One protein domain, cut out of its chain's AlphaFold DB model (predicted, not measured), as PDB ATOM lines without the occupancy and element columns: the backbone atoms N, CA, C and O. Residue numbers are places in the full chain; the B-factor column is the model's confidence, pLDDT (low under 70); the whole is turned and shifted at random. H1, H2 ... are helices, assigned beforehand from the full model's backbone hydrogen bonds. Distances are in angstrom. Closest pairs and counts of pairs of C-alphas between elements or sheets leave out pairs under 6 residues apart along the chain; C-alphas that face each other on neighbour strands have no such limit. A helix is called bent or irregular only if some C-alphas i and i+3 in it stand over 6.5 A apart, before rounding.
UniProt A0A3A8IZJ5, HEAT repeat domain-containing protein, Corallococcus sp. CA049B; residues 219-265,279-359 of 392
ATOM      1  N   VAL A 219     -34.743  -0.367  43.522       67.12
ATOM      2  CA  VAL A 219     -34.136   0.962  43.628       67.12
ATOM      3  C   VAL A 219     -34.329   1.759  42.330       67.12
ATOM      4  O   VAL A 219     -34.747   2.918  42.378       67.12
ATOM      5  N   SER A 220     -34.119   1.141  41.165       73.44
ATOM      6  CA  SER A 220     -34.348   1.783  39.861       73.44
ATOM      7  C   SER A 220     -35.814   2.178  39.658       73.44
ATOM      8  O   SER A 220     -36.097   3.274  39.178       73.44
ATOM      9  N   ALA A 221     -36.760   1.337  40.087       78.44
ATOM     10  CA  ALA A 221     -38.190   1.629  40.014       78.44
ATOM     11  C   ALA A 221     -38.593   2.805  40.924       78.44
ATOM     12  O   ALA A 221     -39.370   3.671  40.515       78.44
ATOM     13  N   GLN A 222     -38.043   2.884  42.142       72.88
ATOM     14  CA  GLN A 222     -38.247   4.045  43.019       72.88
ATOM     15  C   GLN A 222     -37.668   5.328  42.411       72.88
ATOM     16  O   GLN A 222     -38.276   6.400  42.518       72.88
ATOM     17  N   PHE A 223     -36.526   5.220  41.733       72.81
ATOM     18  CA  PHE A 223     -35.909   6.340  41.039       72.81
ATOM     19  C   PHE A 223     -36.751   6.817  39.845       72.81
ATOM     20  O   PHE A 223     -37.032   8.012  39.736       72.81
ATOM     21  N   GLU A 224     -37.234   5.907  38.991       77.12
ATOM     22  CA  GLU A 224     -38.146   6.250  37.889       77.12
ATOM     23  C   GLU A 224     -39.431   6.913  38.385       77.12
ATOM     24  O   GLU A 224     -39.872   7.917  37.815       77.12
ATOM     25  N   LYS A 225     -40.017   6.394  39.470       78.88
ATOM     26  CA  LYS A 225     -41.210   6.984  40.083       78.88
ATOM     27  C   LYS A 225     -40.946   8.418  40.549       78.88
ATOM     28  O   LYS A 225     -41.719   9.313  40.215       78.88
ATOM     29  N   SER A 226     -39.819   8.648  41.223       68.94
ATOM     30  CA  SER A 226     -39.416   9.981  41.696       68.94
ATOM     31  C   SER A 226     -39.180  10.954  40.533       68.94
ATOM     32  O   SER A 226     -39.621  12.103  40.578       68.94
ATOM     33  N   LEU A 227     -38.552  10.496  39.442       73.50
ATOM     34  CA  LEU A 227     -38.375  11.301  38.228       73.50
ATOM     35  C   LEU A 227     -39.708  11.647  37.554       73.50
ATOM     36  O   LEU A 227     -39.871  12.755  37.035       73.50
ATOM     37  N   LYS A 228     -40.663  10.713  37.547       76.38
ATOM     38  CA  LYS A 228     -41.998  10.936  36.985       76.38
ATOM     39  C   LYS A 228     -42.773  11.969  37.801       76.38
ATOM     40  O   LYS A 228     -43.343  12.884  37.212       76.38
ATOM     41  N   GLU A 229     -42.749  11.867  39.127       72.75
ATOM     42  CA  GLU A 229     -43.379  12.838  40.029       72.75
ATOM     43  C   GLU A 229     -42.752  14.233  39.883       72.75
ATOM     44  O   GLU A 229     -43.478  15.216  39.726       72.75
ATOM     45  N   ALA A 230     -41.419  14.322  39.801       71.62
ATOM     46  CA  ALA A 230     -40.719  15.583  39.555       71.62
ATOM     47  C   ALA A 230     -41.093  16.208  38.198       71.62
ATOM     48  O   ALA A 230     -41.340  17.412  38.110       71.62
ATOM     49  N   ARG A 231     -41.195  15.398  37.133       76.12
ATOM     50  CA  ARG A 231     -41.624  15.865  35.804       76.12
ATOM     51  C   ARG A 231     -43.062  16.382  35.816       76.12
ATOM     52  O   ARG A 231     -43.342  17.377  35.152       76.12
ATOM     53  N   ILE A 232     -43.958  15.715  36.545       74.75
ATOM     54  CA  ILE A 232     -45.351  16.152  36.688       74.75
ATOM     55  C   ILE A 232     -45.401  17.483  37.440       74.75
ATOM     56  O   ILE A 232     -45.984  18.426  36.921       74.75
ATOM     57  N   GLY A 233     -44.731  17.605  38.591       74.88
ATOM     58  CA  GLY A 233     -44.691  18.862  39.352       74.88
ATOM     59  C   GLY A 233     -44.121  20.035  38.545       74.88
ATOM     60  O   GLY A 233     -44.651  21.150  38.589       74.88
ATOM     61  N   PHE A 234     -43.096  19.766  37.733       75.56
ATOM     62  CA  PHE A 234     -42.543  20.735  36.791       75.56
ATOM     63  C   PHE A 234     -43.578  21.192  35.753       75.56
ATOM     64  O   PHE A 234     -43.771  22.393  35.566       75.56
ATOM     65  N   TRP A 235     -44.280  20.252  35.112       76.19
ATOM     66  CA  TRP A 235     -45.332  20.573  34.144       76.19
ATOM     67  C   TRP A 235     -46.481  21.359  34.771       76.19
ATOM     68  O   TRP A 235     -46.938  22.330  34.175       76.19
ATOM     69  N   THR A 236     -46.913  21.000  35.981       73.75
ATOM     70  CA  THR A 236     -47.971  21.723  36.698       73.75
ATOM     71  C   THR A 236     -47.585  23.180  36.947       73.75
ATOM     72  O   THR A 236     -48.396  24.077  36.731       73.75
ATOM     73  N   THR A 237     -46.329  23.429  37.333       72.25
ATOM     74  CA  THR A 237     -45.812  24.792  37.542       72.25
ATOM     75  C   THR A 237     -45.793  25.580  36.232       72.25
ATOM     76  O   THR A 237     -46.254  26.715  36.182       72.25
ATOM     77  N   LEU A 238     -45.341  24.953  35.143       77.75
ATOM     78  CA  LEU A 238     -45.270  25.581  33.821       77.75
ATOM     79  C   LEU A 238     -46.667  25.928  33.277       77.75
ATOM     80  O   LEU A 238     -46.866  27.002  32.713       77.75
ATOM     81  N   VAL A 239     -47.652  25.049  33.486       81.19
ATOM     82  CA  VAL A 239     -49.056  25.300  33.122       81.19
ATOM     83  C   VAL A 239     -49.639  26.443  33.948       81.19
ATOM     84  O   VAL A 239     -50.304  27.310  33.385       81.19
ATOM     85  N   MET A 240     -49.372  26.486  35.256       77.69
ATOM     86  CA  MET A 240     -49.808  27.590  36.113       77.69
ATOM     87  C   MET A 240     -49.232  28.924  35.622       77.69
ATOM     88  O   MET A 240     -49.987  29.870  35.401       77.69
ATOM     89  N   ASP A 241     -47.923  28.980  35.367       73.44
ATOM     90  CA  ASP A 241     -47.257  30.178  34.850       73.44
ATOM     91  C   ASP A 241     -47.826  30.597  33.487       73.44
ATOM     92  O   ASP A 241     -48.054  31.783  33.244       73.44
ATOM     93  N   PHE A 242     -48.124  29.631  32.613       83.31
ATOM     94  CA  PHE A 242     -48.755  29.887  31.321       83.31
ATOM     95  C   PHE A 242     -50.164  30.478  31.465       83.31
ATOM     96  O   PHE A 242     -50.494  31.441  30.776       83.31
ATOM     97  N   ILE A 243     -50.988  29.954  32.377       82.88
ATOM     98  CA  ILE A 243     -52.335  30.483  32.646       82.88
ATOM     99  C   ILE A 243     -52.254  31.920  33.170       82.88
ATOM    100  O   ILE A 243     -52.986  32.793  32.693       82.88
ATOM    101  N   VAL A 244     -51.352  32.186  34.119       78.12
ATOM    102  CA  VAL A 244     -51.142  33.535  34.669       78.12
ATOM    103  C   VAL A 244     -50.661  34.489  33.571       78.12
ATOM    104  O   VAL A 244     -51.162  35.609  33.462       78.12
ATOM    105  N   PHE A 245     -49.753  34.036  32.705       79.00
ATOM    106  CA  PHE A 245     -49.259  34.808  31.567       79.00
ATOM    107  C   PHE A 245     -50.368  35.138  30.557       79.00
ATOM    108  O   PHE A 245     -50.550  36.304  30.203       79.00
ATOM    109  N   MET A 246     -51.155  34.142  30.140       84.94
ATOM    110  CA  MET A 246     -52.282  34.332  29.219       84.94
ATOM    111  C   MET A 246     -53.344  35.268  29.803       84.94
ATOM    112  O   MET A 246     -53.879  36.109  29.082       84.94
ATOM    113  N   SER A 247     -53.602  35.178  31.111       82.38
ATOM    114  CA  SER A 247     -54.502  36.096  31.819       82.38
ATOM    115  C   SER A 247     -53.974  37.533  31.797       82.38
ATOM    116  O   SER A 247     -54.734  38.468  31.547       82.38
ATOM    117  N   GLY A 248     -52.664  37.717  31.984       79.88
ATOM    118  CA  GLY A 248     -52.004  39.017  31.856       79.88
ATOM    119  C   GLY A 248     -52.142  39.617  30.453       79.88
ATOM    120  O   GLY A 248     -52.506  40.785  30.318       79.88
ATOM    121  N   ILE A 249     -51.929  38.817  29.401       82.62
ATOM    122  CA  ILE A 249     -52.132  39.247  28.005       82.62
ATOM    123  C   ILE A 249     -53.597  39.612  27.755       82.62
ATOM    124  O   ILE A 249     -53.869  40.642  27.139       82.62
ATOM    125  N   ALA A 250     -54.545  38.801  28.232       85.56
ATOM    126  CA  ALA A 250     -55.971  39.058  28.053       85.56
ATOM    127  C   ALA A 250     -56.399  40.379  28.711       85.56
ATOM    128  O   ALA A 250     -57.119  41.160  28.090       85.56
ATOM    129  N   LEU A 251     -55.905  40.668  29.921       83.75
ATOM    130  CA  LEU A 251     -56.130  41.947  30.603       83.75
ATOM    131  C   LEU A 251     -55.558  43.124  29.808       83.75
ATOM    132  O   LEU A 251     -56.250  44.123  29.618       83.75
ATOM    133  N   LEU A 252     -54.336  42.996  29.283       79.81
ATOM    134  CA  LEU A 252     -53.744  44.024  28.422       79.81
ATOM    135  C   LEU A 252     -54.582  44.239  27.151       79.81
ATOM    136  O   LEU A 252     -54.924  45.372  26.819       79.81
ATOM    137  N   GLY A 253     -55.001  43.167  26.477       84.25
ATOM    138  CA  GLY A 253     -55.876  43.254  25.305       84.25
ATOM    139  C   GLY A 253     -57.222  43.916  25.618       84.25
ATOM    140  O   GLY A 253     -57.694  44.757  24.851       84.25
ATOM    141  N   TRP A 254     -57.809  43.599  26.774       84.75
ATOM    142  CA  TRP A 254     -59.046  44.215  27.250       84.75
ATOM    143  C   TRP A 254     -58.883  45.720  27.488       84.75
ATOM    144  O   TRP A 254     -59.724  46.505  27.050       84.75
ATOM    145  N   THR A 255     -57.772  46.137  28.105       73.88
ATOM    146  CA  THR A 255     -57.481  47.564  28.330       73.88
ATOM    147  C   THR A 255     -57.333  48.341  27.017       73.88
ATOM    148  O   THR A 255     -57.905  49.421  26.886       73.88
ATOM    149  N   VAL A 256     -56.667  47.772  26.004       79.44
ATOM    150  CA  VAL A 256     -56.535  48.381  24.664       79.44
ATOM    151  C   VAL A 256     -57.885  48.479  23.948       79.44
ATOM    152  O   VAL A 256     -58.173  49.481  23.289       79.44
ATOM    153  N   ARG A 257     -58.737  47.456  24.094       82.62
ATOM    154  CA  ARG A 257     -60.078  47.443  23.498       82.62
ATOM    155  C   ARG A 257     -60.974  48.522  24.106       82.62
ATOM    156  O   ARG A 257     -61.623  49.240  23.353       82.62
ATOM    157  N   LEU A 258     -60.987  48.653  25.434       79.44
ATOM    158  CA  LEU A 258     -61.724  49.719  26.123       79.44
ATOM    159  C   LEU A 258     -61.236  51.106  25.697       79.44
ATOM    160  O   LEU A 258     -62.047  51.972  25.384       79.44
ATOM    161  N   ALA A 259     -59.919  51.287  25.591       70.38
ATOM    162  CA  ALA A 259     -59.314  52.544  25.160       70.38
ATOM    163  C   ALA A 259     -59.667  52.953  23.715       70.38
ATOM    164  O   ALA A 259     -59.538  54.122  23.365       70.38
ATOM    165  N   SER A 260     -60.093  52.008  22.872       76.19
ATOM    166  CA  SER A 260     -60.539  52.286  21.500       76.19
ATOM    167  C   SER A 260     -62.033  52.631  21.400       76.19
ATOM    168  O   SER A 260     -62.469  53.089  20.347       76.19
ATOM    169  N   GLY A 261     -62.826  52.357  22.446       76.25
ATOM    170  CA  GLY A 261     -64.289  52.491  22.435       76.25
ATOM    171  C   GLY A 261     -64.807  53.837  22.943       76.25
ATOM    172  O   GLY A 261     -65.746  54.374  22.362       76.25
ATOM    173  N   ASP A 262     -64.164  54.400  23.966       58.84
ATOM    174  CA  ASP A 262     -64.448  55.740  24.481       58.84
ATOM    175  C   ASP A 262     -63.353  56.704  24.016       58.84
ATOM    176  O   ASP A 262     -62.171  56.365  24.022       58.84
ATOM    177  N   GLY A 263     -63.753  57.891  23.552       59.41
ATOM    178  CA  GLY A 263     -62.894  58.857  22.868       59.41
ATOM    179  C   GLY A 263     -61.512  59.063  23.505       59.41
ATOM    180  O   GLY A 263     -61.349  59.043  24.721       59.41
ATOM    181  N   PHE A 264     -60.534  59.307  22.629       57.03
ATOM    182  CA  PHE A 264     -59.074  59.436  22.789       57.03
ATOM    183  C   PHE A 264     -58.495  60.213  24.004       57.03
ATOM    184  O   PHE A 264     -57.272  60.356  24.099       57.03
ATOM    185  N   GLU A 265     -59.298  60.717  24.942       61.84
ATOM    186  CA  GLU A 265     -58.836  61.399  26.157       61.84
ATOM    187  C   GLU A 265     -58.216  60.445  27.192       61.84
ATOM    188  O   GLU A 265     -57.196  60.788  27.795       61.84
ATOM    189  N   GLY A 279     -40.584  50.358  30.732       53.97
ATOM    190  CA  GLY A 279     -40.251  49.793  32.038       53.97
ATOM    191  C   GLY A 279     -41.224  48.697  32.467       53.97
ATOM    192  O   GLY A 279     -40.787  47.636  32.900       53.97
ATOM    193  N   LEU A 280     -42.531  48.892  32.279       53.62
ATOM    194  CA  LEU A 280     -43.541  47.919  32.705       53.62
ATOM    195  C   LEU A 280     -43.510  46.634  31.860       53.62
ATOM    196  O   LEU A 280     -43.590  45.541  32.411       53.62
ATOM    197  N   LEU A 281     -43.299  46.746  30.543       53.59
ATOM    198  CA  LEU A 281     -43.098  45.588  29.660       53.59
ATOM    199  C   LEU A 281     -41.781  44.855  29.948       53.59
ATOM    200  O   LEU A 281     -41.759  43.628  29.918       53.59
ATOM    201  N   SER A 282     -40.704  45.573  30.282       56.19
ATOM    202  CA  SER A 282     -39.429  44.960  30.682       56.19
ATOM    203  C   SER A 282     -39.518  44.282  32.058       56.19
ATOM    204  O   SER A 282     -38.975  43.196  32.248       56.19
ATOM    205  N   VAL A 283     -40.283  44.853  32.997       63.91
ATOM    206  CA  VAL A 283     -40.583  44.246  34.304       63.91
ATOM    207  C   VAL A 283     -41.470  43.013  34.144       63.91
ATOM    208  O   VAL A 283     -41.167  41.986  34.745       63.91
ATOM    209  N   LEU A 284     -42.504  43.065  33.298       58.16
ATOM    210  CA  LEU A 284     -43.347  41.908  32.983       58.16
ATOM    211  C   LEU A 284     -42.542  40.817  32.271       58.16
ATOM    212  O   LEU A 284     -42.579  39.666  32.691       58.16
ATOM    213  N   TYR A 285     -41.739  41.158  31.264       61.06
ATOM    214  CA  TYR A 285     -40.857  40.202  30.591       61.06
ATOM    215  C   TYR A 285     -39.820  39.602  31.556       61.06
ATOM    216  O   TYR A 285     -39.588  38.392  31.566       61.06
ATOM    217  N   GLY A 286     -39.237  40.421  32.434       64.25
ATOM    218  CA  GLY A 286     -38.333  39.974  33.490       64.25
ATOM    219  C   GLY A 286     -39.006  38.994  34.455       64.25
ATOM    220  O   GLY A 286     -38.464  37.918  34.717       64.25
ATOM    221  N   LEU A 287     -40.210  39.311  34.935       63.44
ATOM    222  CA  LEU A 287     -40.971  38.454  35.848       63.44
ATOM    223  C   LEU A 287     -41.448  37.156  35.190       63.44
ATOM    224  O   LEU A 287     -41.355  36.111  35.824       63.44
ATOM    225  N   PHE A 288     -41.900  37.205  33.936       58.03
ATOM    226  CA  PHE A 288     -42.534  36.065  33.267       58.03
ATOM    227  C   PHE A 288     -41.587  35.193  32.443       58.03
ATOM    228  O   PHE A 288     -41.884  34.023  32.244       58.03
ATOM    229  N   VAL A 289     -40.451  35.705  31.961       56.66
ATOM    230  CA  VAL A 289     -39.541  34.922  31.101       56.66
ATOM    231  C   VAL A 289     -38.255  34.544  31.829       56.66
ATOM    232  O   VAL A 289     -37.784  33.410  31.704       56.66
ATOM    233  N   THR A 290     -37.675  35.448  32.625       61.50
ATOM    234  CA  THR A 290     -36.369  35.171  33.254       61.50
ATOM    235  C   THR A 290     -36.464  34.395  34.569       61.50
ATOM    236  O   THR A 290     -35.606  33.547  34.824       61.50
ATOM    237  N   LYS A 291     -37.511  34.604  35.382       58.69
ATOM    238  CA  LYS A 291     -37.716  33.834  36.625       58.69
ATOM    239  C   LYS A 291     -38.031  32.350  36.386       58.69
ATOM    240  O   LYS A 291     -37.307  31.530  36.952       58.69
ATOM    241  N   PRO A 292     -39.003  31.960  35.536       56.50
ATOM    242  CA  PRO A 292     -39.296  30.542  35.329       56.50
ATOM    243  C   PRO A 292     -38.140  29.793  34.659       56.50
ATOM    244  O   PRO A 292     -37.830  28.679  35.066       56.50
ATOM    245  N   ARG A 293     -37.382  30.415  33.741       55.94
ATOM    246  CA  ARG A 293     -36.146  29.806  33.203       55.94
ATOM    247  C   ARG A 293     -35.096  29.511  34.279       55.94
ATOM    248  O   ARG A 293     -34.424  28.485  34.202       55.94
ATOM    249  N   ARG A 294     -34.951  30.376  35.290       62.31
ATOM    250  CA  ARG A 294     -34.052  30.111  36.429       62.31
ATOM    251  C   ARG A 294     -34.549  28.948  37.287       62.31
ATOM    252  O   ARG A 294     -33.729  28.124  37.680       62.31
ATOM    253  N   LEU A 295     -35.861  28.836  37.501       60.19
ATOM    254  CA  LEU A 295     -36.470  27.710  38.219       60.19
ATOM    255  C   LEU A 295     -36.296  26.384  37.458       60.19
ATOM    256  O   LEU A 295     -35.942  25.370  38.057       60.19
ATOM    257  N   VAL A 296     -36.446  26.393  36.130       57.34
ATOM    258  CA  VAL A 296     -36.206  25.215  35.275       57.34
ATOM    259  C   VAL A 296     -34.748  24.767  35.358       57.34
ATOM    260  O   VAL A 296     -34.478  23.592  35.596       57.34
ATOM    261  N   ASN A 297     -33.798  25.698  35.228       60.19
ATOM    262  CA  ASN A 297     -32.375  25.370  35.311       60.19
ATOM    263  C   ASN A 297     -31.981  24.846  36.700       60.19
ATOM    264  O   ASN A 297     -31.193  23.910  36.787       60.19
ATOM    265  N   GLN A 298     -32.568  25.378  37.777       65.88
ATOM    266  CA  GLN A 298     -32.381  24.847  39.134       65.88
ATOM    267  C   GLN A 298     -32.947  23.428  39.287       65.88
ATOM    268  O   GLN A 298     -32.325  22.588  39.933       65.88
ATOM    269  N   SER A 299     -34.083  23.140  38.649       58.19
ATOM    270  CA  SER A 299     -34.713  21.812  38.667       58.19
ATOM    271  C   SER A 299     -33.867  20.768  37.929       58.19
ATOM    272  O   SER A 299     -33.673  19.657  38.418       58.19
ATOM    273  N   VAL A 300     -33.319  21.134  36.764       63.53
ATOM    274  CA  VAL A 300     -32.434  20.267  35.969       63.53
ATOM    275  C   VAL A 300     -31.111  20.020  36.695       63.53
ATOM    276  O   VAL A 300     -30.647  18.880  36.732       63.53
ATOM    277  N   ASP A 301     -30.539  21.049  37.326       68.50
ATOM    278  CA  ASP A 301     -29.307  20.917  38.111       68.50
ATOM    279  C   ASP A 301     -29.515  20.010  39.336       68.50
ATOM    280  O   ASP A 301     -28.693  19.143  39.631       68.50
ATOM    281  N   HIS A 302     -30.672  20.117  40.001       67.25
ATOM    282  CA  HIS A 302     -31.036  19.222  41.100       67.25
ATOM    283  C   HIS A 302     -31.196  17.765  40.632       67.25
ATOM    284  O   HIS A 302     -30.719  16.842  41.293       67.25
ATOM    285  N   MET A 303     -31.784  17.547  39.452       65.44
ATOM    286  CA  MET A 303     -31.971  16.210  38.878       65.44
ATOM    287  C   MET A 303     -30.646  15.563  38.431       65.44
ATOM    288  O   MET A 303     -30.449  14.360  38.616       65.44
ATOM    289  N   LEU A 304     -29.718  16.346  37.869       67.94
ATOM    290  CA  LEU A 304     -28.371  15.882  37.515       67.94
ATOM    291  C   LEU A 304     -27.549  15.524  38.757       67.94
ATOM    292  O   LEU A 304     -26.881  14.490  38.766       67.94
ATOM    293  N   ARG A 305     -27.651  16.318  39.831       73.19
ATOM    294  CA  ARG A 305     -27.033  15.987  41.124       73.19
ATOM    295  C   ARG A 305     -27.588  14.701  41.705       73.19
ATOM    296  O   ARG A 305     -26.810  13.864  42.144       73.19
ATOM    297  N   LEU A 306     -28.906  14.511  41.657       71.88
ATOM    298  CA  LEU A 306     -29.535  13.286  42.143       71.88
ATOM    299  C   LEU A 306     -28.991  12.054  41.400       71.88
ATOM    300  O   LEU A 306     -28.672  11.052  42.032       71.88
ATOM    301  N   LYS A 307     -28.804  12.147  40.074       72.00
ATOM    302  CA  LYS A 307     -28.163  11.088  39.275       72.00
ATOM    303  C   LYS A 307     -26.709  10.840  39.667       72.00
ATOM    304  O   LYS A 307     -26.313   9.685  39.772       72.00
ATOM    305  N   LEU A 308     -25.919  11.893  39.870       74.56
ATOM    306  CA  LEU A 308     -24.513  11.774  40.274       74.56
ATOM    307  C   LEU A 308     -24.365  11.137  41.662       74.56
ATOM    308  O   LEU A 308     -23.550  10.237  41.829       74.56
ATOM    309  N   ILE A 309     -25.191  11.547  42.629       76.38
ATOM    310  CA  ILE A 309     -25.220  10.966  43.979       76.38
ATOM    311  C   ILE A 309     -25.643   9.495  43.913       76.38
ATOM    312  O   ILE A 309     -25.024   8.642  44.542       76.38
ATOM    313  N   PHE A 310     -26.657   9.182  43.105       70.56
ATOM    314  CA  PHE A 310     -27.117   7.812  42.910       70.56
ATOM    315  C   PHE A 310     -26.044   6.913  42.278       70.56
ATOM    316  O   PHE A 310     -25.816   5.795  42.734       70.56
ATOM    317  N   LEU A 311     -25.346   7.417  41.259       76.50
ATOM    318  CA  LEU A 311     -24.249   6.701  40.613       76.50
ATOM    319  C   LEU A 311     -23.089   6.449  41.589       76.50
ATOM    320  O   LEU A 311     -22.535   5.351  41.603       76.50
ATOM    321  N   GLY A 312     -22.762   7.432  42.435       77.75
ATOM    322  CA  GLY A 312     -21.774   7.286  43.507       77.75
ATOM    323  C   GLY A 312     -22.165   6.210  44.523       77.75
ATOM    324  O   GLY A 312     -21.355   5.336  44.825       77.75
ATOM    325  N   TYR A 313     -23.425   6.208  44.967       80.06
ATOM    326  CA  TYR A 313     -23.961   5.180  45.862       80.06
ATOM    327  C   TYR A 313     -23.897   3.776  45.242       80.06
ATOM    328  O   TYR A 313     -23.429   2.843  45.887       80.06
ATOM    329  N   MET A 314     -24.301   3.616  43.976       73.94
ATOM    330  CA  MET A 314     -24.218   2.326  43.274       73.94
ATOM    331  C   MET A 314     -22.777   1.821  43.163       73.94
ATOM    332  O   MET A 314     -22.519   0.628  43.326       73.94
ATOM    333  N   HIS A 315     -21.826   2.726  42.924       76.38
ATOM    334  CA  HIS A 315     -20.412   2.377  42.885       76.38
ATOM    335  C   HIS A 315     -19.899   1.917  44.257       76.38
ATOM    336  O   HIS A 315     -19.264   0.867  44.346       76.38
ATOM    337  N   GLN A 316     -20.231   2.640  45.332       78.12
ATOM    338  CA  GLN A 316     -19.882   2.252  46.703       78.12
ATOM    339  C   GLN A 316     -20.518   0.917  47.103       78.12
ATOM    340  O   GLN A 316     -19.836   0.052  47.647       78.12
ATOM    341  N   LEU A 317     -21.793   0.699  46.770       74.88
ATOM    342  CA  LEU A 317     -22.484  -0.563  47.030       74.88
ATOM    343  C   LEU A 317     -21.792  -1.731  46.311       74.88
ATOM    344  O   LEU A 317     -21.581  -2.784  46.904       74.88
ATOM    345  N   SER A 318     -21.387  -1.534  45.053       74.06
ATOM    346  CA  SER A 318     -20.657  -2.545  44.282       74.06
ATOM    347  C   SER A 318     -19.304  -2.889  44.916       74.06
ATOM    348  O   SER A 318     -18.972  -4.069  45.038       74.06
ATOM    349  N   GLN A 319     -18.557  -1.890  45.392       80.44
ATOM    350  CA  GLN A 319     -17.296  -2.104  46.110       80.44
ATOM    351  C   GLN A 319     -17.507  -2.862  47.430       80.44
ATOM    352  O   GLN A 319     -16.789  -3.818  47.721       80.44
ATOM    353  N   ILE A 320     -18.524  -2.477  48.206       78.06
ATOM    354  CA  ILE A 320     -18.904  -3.128  49.467       78.06
ATOM    355  C   ILE A 320     -19.267  -4.602  49.215       78.06
ATOM    356  O   ILE A 320     -18.767  -5.496  49.897       78.06
ATOM    357  N   VAL A 321     -20.050  -4.878  48.172       68.94
ATOM    358  CA  VAL A 321     -20.408  -6.235  47.737       68.94
ATOM    359  C   VAL A 321     -19.182  -7.056  47.336       68.94
ATOM    360  O   VAL A 321     -19.090  -8.232  47.692       68.94
ATOM    361  N   GLN A 322     -18.226  -6.474  46.612       77.19
ATOM    362  CA  GLN A 322     -16.990  -7.167  46.238       77.19
ATOM    363  C   GLN A 322     -16.143  -7.518  47.467       77.19
ATOM    364  O   GLN A 322     -15.623  -8.631  47.548       77.19
ATOM    365  N   LEU A 323     -16.051  -6.612  48.447       78.81
ATOM    366  CA  LEU A 323     -15.369  -6.867  49.719       78.81
ATOM    367  C   LEU A 323     -16.051  -7.985  50.512       78.81
ATOM    368  O   LEU A 323     -15.380  -8.911  50.958       78.81
ATOM    369  N   PHE A 324     -17.379  -7.955  50.608       74.88
ATOM    370  CA  PHE A 324     -18.158  -9.006  51.259       74.88
ATOM    371  C   PHE A 324     -18.011 -10.347  50.561       74.88
ATOM    372  O   PHE A 324     -17.753 -11.346  51.214       74.88
ATOM    373  N   THR A 325     -18.094 -10.371  49.233       70.00
ATOM    374  CA  THR A 325     -17.891 -11.593  48.447       70.00
ATOM    375  C   THR A 325     -16.499 -12.159  48.711       70.00
ATOM    376  O   THR A 325     -16.360 -13.347  48.970       70.00
ATOM    377  N   ARG A 326     -15.468 -11.308  48.743       75.12
ATOM    378  CA  ARG A 326     -14.099 -11.716  49.086       75.12
ATOM    379  C   ARG A 326     -13.979 -12.251  50.516       75.12
ATOM    380  O   ARG A 326     -13.153 -13.125  50.751       75.12
ATOM    381  N   GLN A 327     -14.779 -11.742  51.452       71.50
ATOM    382  CA  GLN A 327     -14.740 -12.126  52.862       71.50
ATOM    383  C   GLN A 327     -15.569 -13.384  53.168       71.50
ATOM    384  O   GLN A 327     -15.066 -14.266  53.849       71.50
ATOM    385  N   VAL A 328     -16.764 -13.543  52.579       63.78
ATOM    386  CA  VAL A 328     -17.533 -14.807  52.593       63.78
ATOM    387  C   VAL A 328     -16.713 -15.928  51.970       63.78
ATOM    388  O   VAL A 328     -16.666 -17.034  52.495       63.78
ATOM    389  N   LEU A 329     -16.060 -15.649  50.839       56.12
ATOM    390  CA  LEU A 329     -15.248 -16.651  50.160       56.12
ATOM    391  C   LEU A 329     -13.996 -17.026  50.953       56.12
ATOM    392  O   LEU A 329     -13.464 -18.092  50.690       56.12
ATOM    393  N   ARG A 330     -13.555 -16.201  51.915       68.31
ATOM    394  CA  ARG A 330     -12.383 -16.440  52.774       68.31
ATOM    395  C   ARG A 330     -12.614 -17.427  53.930       68.31
ATOM    396  O   ARG A 330     -11.681 -17.657  54.691       68.31
ATOM    397  N   ASP A 331     -13.806 -18.013  54.040       43.16
ATOM    398  CA  ASP A 331     -14.167 -19.103  54.970       43.16
ATOM    399  C   ASP A 331     -13.906 -18.836  56.469       43.16
ATOM    400  O   ASP A 331     -13.937 -19.744  57.298       43.16
ATOM    401  N   GLU A 332     -13.731 -17.573  56.872       50.97
ATOM    402  CA  GLU A 332     -14.097 -17.198  58.234       50.97
ATOM    403  C   GLU A 332     -15.616 -17.292  58.290       50.97
ATOM    404  O   GLU A 332     -16.305 -16.530  57.609       50.97
ATOM    405  N   ALA A 333     -16.136 -18.266  59.050       52.47
ATOM    406  CA  ALA A 333     -17.550 -18.345  59.385       52.47
ATOM    407  C   ALA A 333     -17.979 -16.949  59.819       52.47
ATOM    408  O   ALA A 333     -17.572 -16.488  60.885       52.47
ATOM    409  N   MET A 334     -18.691 -16.270  58.917       57.44
ATOM    410  CA  MET A 334     -18.831 -14.827  58.951       57.44
ATOM    411  C   MET A 334     -19.361 -14.454  60.320       57.44
ATOM    412  O   MET A 334     -20.479 -14.843  60.680       57.44
ATOM    413  N   SER A 335     -18.512 -13.817  61.128       72.56
ATOM    414  CA  SER A 335     -18.876 -13.628  62.517       72.56
ATOM    415  C   SER A 335     -20.118 -12.734  62.539       72.56
ATOM    416  O   SER A 335     -20.308 -11.903  61.641       72.56
ATOM    417  N   PRO A 336     -20.989 -12.854  63.550       70.62
ATOM    418  CA  PRO A 336     -22.100 -11.922  63.703       70.62
ATOM    419  C   PRO A 336     -21.636 -10.455  63.650       70.62
ATOM    420  O   PRO A 336     -22.371  -9.600  63.167       70.62
ATOM    421  N   GLN A 337     -20.390 -10.184  64.065       74.12
ATOM    422  CA  GLN A 337     -19.760  -8.867  63.999       74.12
ATOM    423  C   GLN A 337     -19.425  -8.430  62.564       74.12
ATOM    424  O   GLN A 337     -19.594  -7.257  62.249       74.12
ATOM    425  N   ASP A 338     -19.024  -9.334  61.667       76.00
ATOM    426  CA  ASP A 338     -18.741  -9.000  60.261       76.00
ATOM    427  C   ASP A 338     -20.019  -8.689  59.480       76.00
ATOM    428  O   ASP A 338     -20.058  -7.741  58.695       76.00
ATOM    429  N   LEU A 339     -21.097  -9.437  59.743       74.94
ATOM    430  CA  LEU A 339     -22.429  -9.126  59.212       74.94
ATOM    431  C   LEU A 339     -22.928  -7.770  59.718       74.94
ATOM    432  O   LEU A 339     -23.515  -6.995  58.958       74.94
ATOM    433  N   GLN A 340     -22.670  -7.469  60.991       75.44
ATOM    434  CA  GLN A 340     -23.033  -6.197  61.599       75.44
ATOM    435  C   GLN A 340     -22.225  -5.042  60.994       75.44
ATOM    436  O   GLN A 340     -22.813  -4.047  60.581       75.44
ATOM    437  N   ARG A 341     -20.916  -5.224  60.803       79.88
ATOM    438  CA  ARG A 341     -20.030  -4.255  60.148       79.88
ATOM    439  C   ARG A 341     -20.390  -4.027  58.680       79.88
ATOM    440  O   ARG A 341     -20.334  -2.902  58.196       79.88
ATOM    441  N   PHE A 342     -20.797  -5.071  57.960       80.62
ATOM    442  CA  PHE A 342     -21.295  -4.935  56.590       80.62
ATOM    443  C   PHE A 342     -22.609  -4.146  56.542       80.62
ATOM    444  O   PHE A 342     -22.763  -3.247  55.715       80.62
ATOM    445  N   SER A 343     -23.539  -4.442  57.455       78.31
ATOM    446  CA  SER A 343     -24.780  -3.676  57.611       78.31
ATOM    447  C   SER A 343     -24.495  -2.206  57.929       78.31
ATOM    448  O   SER A 343     -25.110  -1.326  57.330       78.31
ATOM    449  N   GLU A 344     -23.519  -1.931  58.798       84.81
ATOM    450  CA  GLU A 344     -23.058  -0.576  59.117       84.81
ATOM    451  C   GLU A 344     -22.500   0.141  57.885       84.81
ATOM    452  O   GLU A 344     -22.946   1.245  57.604       84.81
ATOM    453  N   LEU A 345     -21.635  -0.495  57.085       83.38
ATOM    454  CA  LEU A 345     -21.100   0.097  55.849       83.38
ATOM    455  C   LEU A 345     -22.197   0.407  54.819       83.38
ATOM    456  O   LEU A 345     -22.160   1.441  54.152       83.38
ATOM    457  N   VAL A 346     -23.199  -0.468  54.687       74.81
ATOM    458  CA  VAL A 346     -24.351  -0.224  53.804       74.81
ATOM    459  C   VAL A 346     -25.221   0.917  54.344       74.81
ATOM    460  O   VAL A 346     -25.694   1.752  53.569       74.81
ATOM    461  N   GLN A 347     -25.433   0.983  55.661       76.50
ATOM    462  CA  GLN A 347     -26.168   2.079  56.295       76.50
ATOM    463  C   GLN A 347     -25.418   3.409  56.209       76.50
ATOM    464  O   GLN A 347     -26.059   4.429  55.969       76.50
ATOM    465  N   GLU A 348     -24.094   3.398  56.337       86.44
ATOM    466  CA  GLU A 348     -23.215   4.559  56.201       86.44
ATOM    467  C   GLU A 348     -23.225   5.078  54.763       86.44
ATOM    468  O   GLU A 348     -23.564   6.236  54.545       86.44
ATOM    469  N   ALA A 349     -23.025   4.212  53.762       78.62
ATOM    470  CA  ALA A 349     -23.130   4.596  52.352       78.62
ATOM    471  C   ALA A 349     -24.519   5.173  52.011       78.62
ATOM    472  O   ALA A 349     -24.654   6.138  51.252       78.62
ATOM    473  N   ARG A 350     -25.582   4.617  52.607       78.81
ATOM    474  CA  ARG A 350     -26.943   5.150  52.475       78.81
ATOM    475  C   ARG A 350     -27.097   6.504  53.174       78.81
ATOM    476  O   ARG A 350     -27.745   7.394  52.619       78.81
ATOM    477  N   ALA A 351     -26.553   6.662  54.378       80.38
ATOM    478  CA  ALA A 351     -26.599   7.905  55.140       80.38
ATOM    479  C   ALA A 351     -25.839   9.022  54.417       80.38
ATOM    480  O   ALA A 351     -26.385  10.114  54.271       80.38
ATOM    481  N   ASP A 352     -24.663   8.724  53.865       80.75
ATOM    482  CA  ASP A 352     -23.853   9.632  53.052       80.75
ATOM    483  C   ASP A 352     -24.581  10.062  51.780       80.75
ATOM    484  O   ASP A 352     -24.607  11.251  51.447       80.75
ATOM    485  N   ALA A 353     -25.251   9.133  51.091       77.19
ATOM    486  CA  ALA A 353     -26.075   9.463  49.932       77.19
ATOM    487  C   ALA A 353     -27.236  10.403  50.313       77.19
ATOM    488  O   ALA A 353     -27.467  11.415  49.647       77.19
ATOM    489  N   ILE A 354     -27.933  10.136  51.425       78.19
ATOM    490  CA  ILE A 354     -29.024  10.991  51.930       78.19
ATOM    491  C   ILE A 354     -28.496  12.360  52.387       78.19
ATOM    492  O   ILE A 354     -29.129  13.389  52.135       78.19
ATOM    493  N   GLN A 355     -27.339  12.404  53.043       81.25
ATOM    494  CA  GLN A 355     -26.726  13.643  53.511       81.25
ATOM    495  C   GLN A 355     -26.224  14.496  52.343       81.25
ATOM    496  O   GLN A 355     -26.384  15.717  52.366       81.25
ATOM    497  N   SER A 356     -25.709  13.862  51.290       76.88
ATOM    498  CA  SER A 356     -25.307  14.520  50.041       76.88
ATOM    499  C   SER A 356     -26.496  15.135  49.300       76.88
ATOM    500  O   SER A 356     -26.351  16.177  48.667       76.88
ATOM    501  N   ILE A 357     -27.693  14.548  49.430       75.25
ATOM    502  CA  ILE A 357     -28.944  15.146  48.933       75.25
ATOM    503  C   ILE A 357     -29.342  16.374  49.773       75.25
ATOM    504  O   ILE A 357     -29.905  17.329  49.240       75.25
ATOM    505  N   ARG A 358     -29.046  16.372  51.082       75.25
ATOM    506  CA  ARG A 358     -29.440  17.436  52.022       75.25
ATOM    507  C   ARG A 358     -28.476  18.614  52.112       75.25
ATOM    508  O   ARG A 358     -28.927  19.684  52.507       75.25
ATOM    509  N   ARG A 359     -27.182  18.459  51.808       75.19
ATOM    510  CA  ARG A 359     -26.223  19.577  51.843       75.19
ATOM    511  C   ARG A 359     -26.425  20.481  50.618       75.19
ATOM    512  O   ARG A 359     -26.048  20.086  49.514       75.19
TER     513      ARG A 359
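AT A GLANCE: This is residues 219 to 265 and 279 to 359 of the 392 residues of the protein "HEAT repeat domain-containing protein" of Corallococcus sp. CA049B (UniProt A0A3A8IZJ5). The model is a long, thin rod of three helices whose axes are nearly parallel: H1 is partly side by side with the longest helix, H2, which runs the opposite way, and H2 folds back through a short link into the shorter H3, making a helical hairpin. H1 and H3 meet different stretches of H2, and residues 249 to 265, of which 249 to 261 belong to H1, stick out free at one end of the rod. The printed part has 128 residues with three named helices, in the order H1, H2, H3, and no named strand; its class is all helix. It is extended, with a radius of gyration of the C-alphas of 27.0 A, and spans 97 by 26 by 17 A.

HOW THE PARTS SIT: H1, residues 219 to 261, and H2, residues 279 to 328, touch, with 5 pairs of C-alphas within 8 A. The closest C-alphas of the two are those of Phe 245 and Phe 288, 7.0 A apart. H1 touches H2 with residues 234 to 245 alone, and H2 touches H1 with residues 288 to 296 alone. They run opposite ways at a shallow tilt of 2 degrees. H2 and H3, residues 336 to 358, form a helical hairpin and touch, with 15 pairs of C-alphas within 8 A; the closest are those of Ile 309 and Ala 353, 6.2 A apart. H2 touches H3 with residues 306 to 324 alone. They run opposite ways at a shallow tilt of 11 degrees. H1 and H3 are apart. Every backbone O i to N i+4 pair is within hydrogen-bond range in H1 and H3, and 43 of 46 are in H2.

IN THESE COORDINATES: H1 begins at C-alpha 219, at (-34.136, 0.962, 43.628), and measures 63.4 A from first to last C-alpha. H2, from Gly 279 to Val 328, measures 71.5 A and has its last C-alpha at (-17.533, -14.807, 52.593). It is neither bent nor irregular, but only just: C-alphas 288 and 291 are 6.3 A apart. H3, from Pro 336 to Arg 358, measures 32.4 A and ends at (-29.440, 17.436, 52.022).

THE WHOLE: The two C-alphas farthest apart are those of Gly 263 and Asp 331, 97.4 A. Residues 266 to 278 are not printed, and C-alphas 265 and 279 are 22.7 A apart across this cut, which lies in the link from H1 to H2. The link from H2 to H3, 7 residues, is short. The mean pLDDT of the printed part is 71.9; 40 residues are under 70, among them residues 262 to 265, 279 to 304 and 328 to 334.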